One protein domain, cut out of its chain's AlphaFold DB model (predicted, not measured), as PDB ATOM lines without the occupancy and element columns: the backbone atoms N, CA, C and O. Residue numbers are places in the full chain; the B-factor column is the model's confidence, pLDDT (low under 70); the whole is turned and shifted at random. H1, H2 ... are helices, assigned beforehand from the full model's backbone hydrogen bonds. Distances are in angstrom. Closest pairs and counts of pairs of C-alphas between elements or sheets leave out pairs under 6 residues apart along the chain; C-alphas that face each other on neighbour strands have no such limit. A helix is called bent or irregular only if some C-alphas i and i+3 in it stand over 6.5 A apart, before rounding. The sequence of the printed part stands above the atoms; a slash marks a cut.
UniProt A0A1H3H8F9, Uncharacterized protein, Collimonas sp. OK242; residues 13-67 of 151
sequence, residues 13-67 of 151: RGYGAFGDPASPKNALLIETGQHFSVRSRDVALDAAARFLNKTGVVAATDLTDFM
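What this domain is: This is residues 13 to 67 of the 151 residues of an uncharacterized protein of Collimonas sp. OK242 (UniProt A0A1H3H8F9). One long helix, H2, has the short helix H3 folded back along its later half as a helical hairpin, while a long stretch, residues 20 to 37, leads from the start of H2 to the small helix H1, set well away from both. The 55 printed residues have three named helices, in the order H1, H2, H3, and no named strand; the class is all helix. The whole is loose, with a radius of gyration of the C-alphas of 13.9 A, and flat, spanning 37 by 29 by 10 A.

How they stand to each other: H2, residues 38 to 55, touches H3, residues 60 to 66; the closest C-alphas are those of Asp 46 and Phe 66, 5.5 A apart. They run opposite ways at a shallow tilt of 11 degrees. H1, residues 16 to 19, is apart from H2 and H3. Each O i to N i+4 pair in H2 is within hydrogen-bond range; in H3 0 of 3 are, beside 2 of 4 O i to N i+3 pairs, and H1 is too short for an O i to N i+4 pair.

Where its parts are: H2 is 26.2 A long, from C-alpha 38 at (-88.047, 69.026, 57.805) to C-alpha 55. H3 is 10.4 A long and ends with C-alpha 66 at (-80.907, 57.682, 56.386); it is irregular, with C-alphas 62 and 65 7.7 A apart. H1 measures 5.7 A.

The domain as a whole: The C-alphas of Ala 22 and Val 38 are the two farthest apart, 38.8 A. The link from H1 to H2 is long, and residues 34 to 39 stand free; the link from H2 to H3 is tight. The printed part has no cut, and no printed residue is under 70 in pLDDT.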
ATOM      1  N   ARG A  13     -97.743  55.204  38.470       89.38
ATOM      2  CA  ARG A  13     -97.923  53.827  38.969       89.38
ATOM      3  C   ARG A  13     -98.966  52.990  38.218       89.38
ATOM      4  O   ARG A  13     -99.102  51.817  38.509       89.38
ATOM      5  N   GLY A  14     -99.749  53.584  37.318       88.38
ATOM      6  CA  GLY A  14    -100.769  52.889  36.528       88.38
ATOM      7  C   GLY A  14    -100.312  52.504  35.118       88.38
ATOM      8  O   GLY A  14    -101.131  52.028  34.329       88.38
ATOM      9  N   TYR A  15     -99.055  52.765  34.754       89.88
ATOM     10  CA  TYR A  15     -98.522  52.480  33.420       89.88
ATOM     11  C   TYR A  15     -97.786  51.141  33.342       89.88
ATOM     12  O   TYR A  15     -97.188  50.677  34.315       89.88
ATOM     13  N   GLY A  16     -97.789  50.557  32.137       92.50
ATOM     14  CA  GLY A  16     -97.078  49.322  31.819       92.50
ATOM     15  C   GLY A  16     -97.408  48.194  32.794       92.50
ATOM     16  O   GLY A  16     -98.551  48.037  33.213       92.50
ATOM     17  N   ALA A  17     -96.371  47.462  33.199       93.88
ATOM     18  CA  ALA A  17     -96.487  46.346  34.129       93.88
ATOM     19  C   ALA A  17     -97.038  46.734  35.517       93.88
ATOM     20  O   ALA A  17     -97.538  45.869  36.214       93.88
ATOM     21  N   PHE A  18     -96.986  48.004  35.934       91.25
ATOM     22  CA  PHE A  18     -97.543  48.415  37.234       91.25
ATOM     23  C   PHE A  18     -99.065  48.608  37.216       91.25
ATOM     24  O   PHE A  18     -99.695  48.635  38.269       91.25
ATOM     25  N   GLY A  19     -99.658  48.765  36.031       87.19
ATOM     26  CA  GLY A  19    -101.108  48.842  35.857       87.19
ATOM     27  C   GLY A  19    -101.748  47.531  35.408       87.19
ATOM     28  O   GLY A  19    -102.949  47.528  35.151       87.19
ATOM     29  N   ASP A  20    -100.961  46.464  35.255       89.56
ATOM     30  CA  ASP A  20    -101.418  45.158  34.786       89.56
ATOM     31  C   ASP A  20    -101.716  44.241  35.987       89.56
ATOM     32  O   ASP A  20    -100.780  43.871  36.700       89.56
ATOM     33  N   PRO A  21    -102.984  43.840  36.210       88.62
ATOM     34  CA  PRO A  21    -103.357  42.948  37.308       88.62
ATOM     35  C   PRO A  21    -102.676  41.573  37.270       88.62
ATOM     36  O   PRO A  21    -102.600  40.915  38.303       88.62
ATOM     37  N   ALA A  22    -102.203  41.123  36.102       93.69
ATOM     38  CA  ALA A  22    -101.481  39.859  35.962       93.69
ATOM     39  C   ALA A  22     -99.975  39.998  36.249       93.69
ATOM     40  O   ALA A  22     -99.265  38.996  36.362       93.69
ATOM     41  N   SER A  23     -99.462  41.227  36.356       95.19
ATOM     42  CA  SER A  23     -98.052  41.451  36.633       95.19
ATOM     43  C   SER A  23     -97.745  41.265  38.119       95.19
ATOM     44  O   SER A  23     -98.444  41.814  38.967       95.19
ATOM     45  N   PRO A  24     -96.634  40.595  38.477       93.75
ATOM     46  CA  PRO A  24     -96.192  40.526  39.867       93.75
ATOM     47  C   PRO A  24     -95.529  41.830  40.350       93.75
ATOM     48  O   PRO A  24     -95.102  41.917  41.501       93.75
ATOM     49  N   LYS A  25     -95.357  42.833  39.475       91.75
ATOM     50  CA  LYS A  25     -94.715  44.102  39.833       91.75
ATOM     51  C   LYS A  25     -95.684  44.987  40.608       91.75
ATOM     52  O   LYS A  25     -96.849  45.102  40.258       91.75
ATOM     53  N   ASN A  26     -95.167  45.684  41.615       88.94
ATOM     54  CA  ASN A  26     -95.950  46.602  42.433       88.94
ATOM     55  C   ASN A  26     -95.331  48.005  42.426       88.94
ATOM     56  O   ASN A  26     -94.111  48.152  42.338       88.94
ATOM     57  N   ALA A  27     -96.174  49.029  42.534       89.69
ATOM     58  CA  ALA A  27     -95.769  50.422  42.647       89.69
ATOM     59  C   ALA A  27     -96.599  51.134  43.716       89.69
ATOM     60  O   ALA A  27     -97.829  51.079  43.729       89.69
ATOM     61  N   LEU A  28     -95.912  51.865  44.592       89.69
ATOM     62  CA  LEU A  28     -96.514  52.593  45.702       89.69
ATOM     63  C   LEU A  28     -96.204  54.084  45.580       89.69
ATOM     64  O   LEU A  28     -95.149  54.475  45.088       89.69
ATOM     65  N   LEU A  29     -97.142  54.913  46.037       91.81
ATOM     66  CA  LEU A  29     -96.895  56.329  46.303       91.81
ATOM     67  C   LEU A  29     -96.794  56.492  47.813       91.81
ATOM     68  O   LEU A  29     -97.634  55.955  48.536       91.81
ATOM     69  N   ILE A  30     -95.793  57.239  48.263       92.19
ATOM     70  CA  ILE A  30     -95.576  57.536  49.676       92.19
ATOM     71  C   ILE A  30     -95.746  59.039  49.864       92.19
ATOM     72  O   ILE A  30     -94.973  59.823  49.319       92.19
ATOM     73  N   GLU A  31     -96.761  59.424  50.632       92.81
ATOM     74  CA  GLU A  31     -96.932  60.800  51.095       92.81
ATOM     75  C   GLU A  31     -95.977  61.021  52.270       92.81
ATOM     76  O   GLU A  31     -96.149  60.431  53.339       92.81
ATOM     77  N   THR A  32     -94.932  61.823  52.072       94.94
ATOM     78  CA  THR A  32     -93.867  61.991  53.076       94.94
ATOM     79  C   THR A  32     -94.181  63.080  54.098       94.94
ATOM     80  O   THR A  32     -93.546  63.138  55.147       94.94
ATOM     81  N   GLY A  33     -95.199  63.902  53.843       92.62
ATOM     82  CA  GLY A  33     -95.694  64.926  54.754       92.62
ATOM     83  C   GLY A  33     -95.944  66.255  54.049       92.62
ATOM     84  O   GLY A  33     -96.042  66.329  52.827       92.62
ATOM     85  N   GLN A  34     -96.060  67.326  54.836       90.81
ATOM     86  CA  GLN A  34     -96.323  68.670  54.320       90.81
ATOM     87  C   GLN A  34     -95.119  69.251  53.573       90.81
ATOM     88  O   GLN A  34     -93.961  68.986  53.920       90.81
ATOM     89  N   HIS A  35     -95.395  70.094  52.578       89.44
ATOM     90  CA  HIS A  35     -94.363  70.854  51.878       89.44
ATOM     91  C   HIS A  35     -93.535  71.688  52.865       89.44
ATOM     92  O   HIS A  35     -94.066  72.237  53.827       89.44
ATOM     93  N   PHE A  36     -92.224  71.766  52.616       91.62
ATOM     94  CA  PHE A  36     -91.239  72.514  53.417       91.62
ATOM     95  C   PHE A  36     -91.029  72.036  54.865       91.62
ATOM     96  O   PHE A  36     -90.207  72.605  55.580       91.62
ATOM     97  N   SER A  37     -91.700  70.970  55.304       95.12
ATOM     98  CA  SER A  37     -91.440  70.372  56.614       95.12
ATOM     99  C   SER A  37     -90.143  69.560  56.601       95.12
ATOM    100  O   SER A  37     -89.966  68.659  55.779       95.12
ATOM    101  N   VAL A  38     -89.265  69.824  57.573       92.88
ATOM    102  CA  VAL A  38     -88.047  69.026  57.805       92.88
ATOM    103  C   VAL A  38     -88.398  67.561  58.062       92.88
ATOM    104  O   VAL A  38     -87.746  66.668  57.533       92.88
ATOM    105  N   ARG A  39     -89.499  67.297  58.773       92.81
ATOM    106  CA  ARG A  39     -89.967  65.929  59.017       92.81
ATOM    107  C   ARG A  39     -90.289  65.191  57.714       92.81
ATOM    108  O   ARG A  39     -90.059  63.989  57.637       92.81
ATOM    109  N   SER A  40     -90.778  65.892  56.688       95.00
ATOM    110  CA  SER A  40     -91.069  65.274  55.390       95.00
ATOM    111  C   SER A  40     -89.804  64.790  54.685       95.00
ATOM    112  O   SER A  40     -89.825  63.740  54.046       95.00
ATOM    113  N   ARG A  41     -88.685  65.511  54.843       94.44
ATOM    114  CA  ARG A  41     -87.370  65.059  54.366       94.44
ATOM    115  C   ARG A  41     -86.974  63.754  55.049       94.44
ATOM    116  O   ARG A  41     -86.599  62.807  54.367       94.44
ATOM    117  N   ASP A  42     -87.086  63.697  56.372       93.56
ATOM    118  CA  ASP A  42     -86.641  62.534  57.145       93.56
ATOM    119  C   ASP A  42     -87.484  61.284  56.830       93.56
ATOM    120  O   ASP A  42     -86.952  60.180  56.762       93.56
ATOM    121  N   VAL A  43     -88.789  61.445  56.579       93.94
ATOM    122  CA  VAL A  43     -89.665  60.352  56.114       93.94
ATOM    123  C   VAL A  43     -89.319  59.925  54.685       93.94
ATOM    124  O   VAL A  43     -89.313  58.732  54.386       93.94
ATOM    125  N   ALA A  44     -89.020  60.874  53.792       95.31
ATOM    126  CA  ALA A  44     -88.649  60.567  52.412       95.31
ATOM    127  C   ALA A  44     -87.339  59.768  52.332       95.31
ATOM    128  O   ALA A  44     -87.264  58.788  51.591       95.31
ATOM    129  N   LEU A  45     -86.330  60.171  53.112       96.06
ATOM    130  CA  LEU A  45     -85.039  59.487  53.186       96.06
ATOM    131  C   LEU A  45     -85.184  58.079  53.770       96.06
ATOM    132  O   LEU A  45     -84.683  57.135  53.164       96.06
ATOM    133  N   ASP A  46     -85.945  57.917  54.856       95.06
ATOM    134  CA  ASP A  46     -86.209  56.599  55.446       95.06
ATOM    135  C   ASP A  46     -86.913  55.661  54.455       95.06
ATOM    136  O   ASP A  46     -86.475  54.529  54.238       95.06
ATOM    137  N   ALA A  47     -87.965  56.145  53.789       94.88
ATOM    138  CA  ALA A  47     -88.700  55.364  52.802       94.88
ATOM    139  C   ALA A  47     -87.819  54.954  51.608       94.88
ATOM    140  O   ALA A  47     -87.849  53.792  51.186       94.88
ATOM    141  N   ALA A  48     -87.013  55.880  51.081       96.19
ATOM    142  CA  ALA A  48     -86.096  55.612  49.978       96.19
ATOM    143  C   ALA A  48     -84.999  54.616  50.382       96.19
ATOM    144  O   ALA A  48     -84.759  53.648  49.660       96.19
ATOM    145  N   ALA A  49     -84.386  54.795  51.554       96.31
ATOM    146  CA  ALA A  49     -83.371  53.891  52.082       96.31
ATOM    147  C   ALA A  49     -83.923  52.468  52.252       96.31
ATOM    148  O   ALA A  49     -83.335  51.505  51.763       96.31
ATOM    149  N   ARG A  50     -85.113  52.317  52.847       93.88
ATOM    150  CA  ARG A  50     -85.769  51.005  52.977       93.88
ATOM    151  C   ARG A  50     -86.060  50.362  51.624       93.88
ATOM    152  O   ARG A  50     -85.871  49.154  51.484       93.88
ATOM    153  N   PHE A  51     -86.495  51.139  50.634       94.81
ATOM    154  CA  PHE A  51     -86.745  50.639  49.281       94.81
ATOM    155  C   PHE A  51     -85.457  50.168  48.585       94.81
ATOM    156  O   PHE A  51     -85.424  49.070  48.022       94.81
ATOM    157  N   LEU A  52     -84.376  50.949  48.667       96.19
ATOM    158  CA  LEU A  52     -83.077  50.597  48.085       96.19
ATOM    159  C   LEU A  52     -82.465  49.365  48.757       96.19
ATOM    160  O   LEU A  52     -82.000  48.459  48.068       96.19
ATOM    161  N   ASN A  53     -82.553  49.284  50.086       95.25
ATOM    162  CA  ASN A  53     -82.125  48.107  50.834       95.25
ATOM    163  C   ASN A  53     -82.944  46.867  50.432       95.25
ATOM    164  O   ASN A  53     -82.391  45.813  50.132       95.25
ATOM    165  N   LYS A  54     -84.278  46.991  50.356       93.69
ATOM    166  CA  LYS A  54     -85.168  45.873  50.002       93.69
ATOM    167  C   LYS A  54     -84.934  45.345  48.587       93.69
ATOM    168  O   LYS A  54     -85.135  44.156  48.352       93.69
ATOM    169  N   THR A  55     -84.544  46.215  47.659       94.31
ATOM    170  CA  THR A  55     -84.227  45.846  46.270       94.31
ATOM    171  C   THR A  55     -82.781  45.382  46.084       94.31
ATOM    172  O   THR A  55     -82.455  44.868  45.018       94.31
ATOM    173  N   GLY A  56     -81.924  45.527  47.102       95.56
ATOM    174  CA  GLY A  56     -80.511  45.145  47.045       95.56
ATOM    175  C   GLY A  56     -79.664  46.029  46.128       95.56
ATOM    176  O   GLY A  56     -78.563  45.639  45.754       95.56
ATOM    177  N   VAL A  57     -80.170  47.207  45.746       96.81
ATOM    178  CA  VAL A  57     -79.459  48.149  44.865       96.81
ATOM    179  C   VAL A  57     -78.289  48.817  45.593       96.81
ATOM    180  O   VAL A  57     -77.293  49.162  44.964       96.81
ATOM    181  N   VAL A  58     -78.402  48.990  46.914       97.12
ATOM    182  CA  VAL A  58     -77.385  49.608  47.777       97.12
ATOM    183  C   VAL A  58     -77.164  48.725  49.005       97.12
ATOM    184  O   VAL A  58     -78.112  48.115  49.506       97.12
ATOM    185  N   ALA A  59     -75.923  48.651  49.495       95.75
ATOM    186  CA  ALA A  59     -75.597  47.905  50.704       95.75
ATOM    187  C   ALA A  59     -76.260  48.536  51.939       95.75
ATOM    188  O   ALA A  59     -76.277  49.754  52.104       95.75
ATOM    189  N   ALA A  60     -76.777  47.700  52.844       93.69
ATOM    190  CA  ALA A  60     -77.484  48.166  54.039       93.69
ATOM    191  C   ALA A  60     -76.627  49.081  54.933       93.69
ATOM    192  O   ALA A  60     -77.154  50.008  55.545       93.69
ATOM    193  N   THR A  61     -75.312  48.842  54.987       95.44
ATOM    194  CA  THR A  61     -74.357  49.641  55.768       95.44
ATOM    195  C   THR A  61     -74.320  51.098  55.324       95.44
ATOM    196  O   THR A  61     -74.275  51.981  56.177       95.44
ATOM    197  N   ASP A  62     -74.443  51.350  54.019       96.62
ATOM    198  CA  ASP A  62     -74.363  52.690  53.419       96.62
ATOM    199  C   ASP A  62     -75.662  53.493  53.594       96.62
ATOM    200  O   ASP A  62     -75.729  54.677  53.268       96.62
ATOM    201  N   LEU A  63     -76.718  52.849  54.102       96.06
ATOM    202  CA  LEU A  63     -78.045  53.438  54.275       96.06
ATOM    203  C   LEU A  63     -78.377  53.765  55.735       96.06
ATOM    204  O   LEU A  63     -79.431  54.344  55.999       96.06
ATOM    205  N   THR A  64     -77.505  53.386  56.673       93.25
ATOM    206  CA  THR A  64     -77.765  53.445  58.120       93.25
ATOM    207  C   THR A  64     -78.196  54.839  58.574       93.25
ATOM    208  O   THR A  64     -79.220  54.965  59.238       93.25
ATOM    209  N   ASP A  65     -77.494  55.882  58.125       94.44
ATOM    210  CA  ASP A  65     -77.732  57.273  58.540       94.44
ATOM    211  C   ASP A  65     -79.045  57.870  58.001       94.44
ATOM    212  O   ASP A  65     -79.503  58.911  58.471       94.44
ATOM    213  N   PHE A  66     -79.668  57.221  57.015       94.94
ATOM    214  CA  PHE A  66     -80.907  57.682  56.386       94.94
ATOM    215  C   PHE A  66     -82.154  56.983  56.934       94.94
ATOM    216  O   PHE A  66     -83.270  57.380  56.599       94.94
ATOM    217  N   MET A  67     -81.990  55.939  57.752       92.94
ATOM    218  CA  MET A  67     -83.100  55.156  58.287       92.94
ATOM    219  C   MET A  67     -83.497  55.617  59.687       92.94
ATOM    220  O   MET A  67     -82.679  55.787  60.584       92.94
TER     221      MET A  67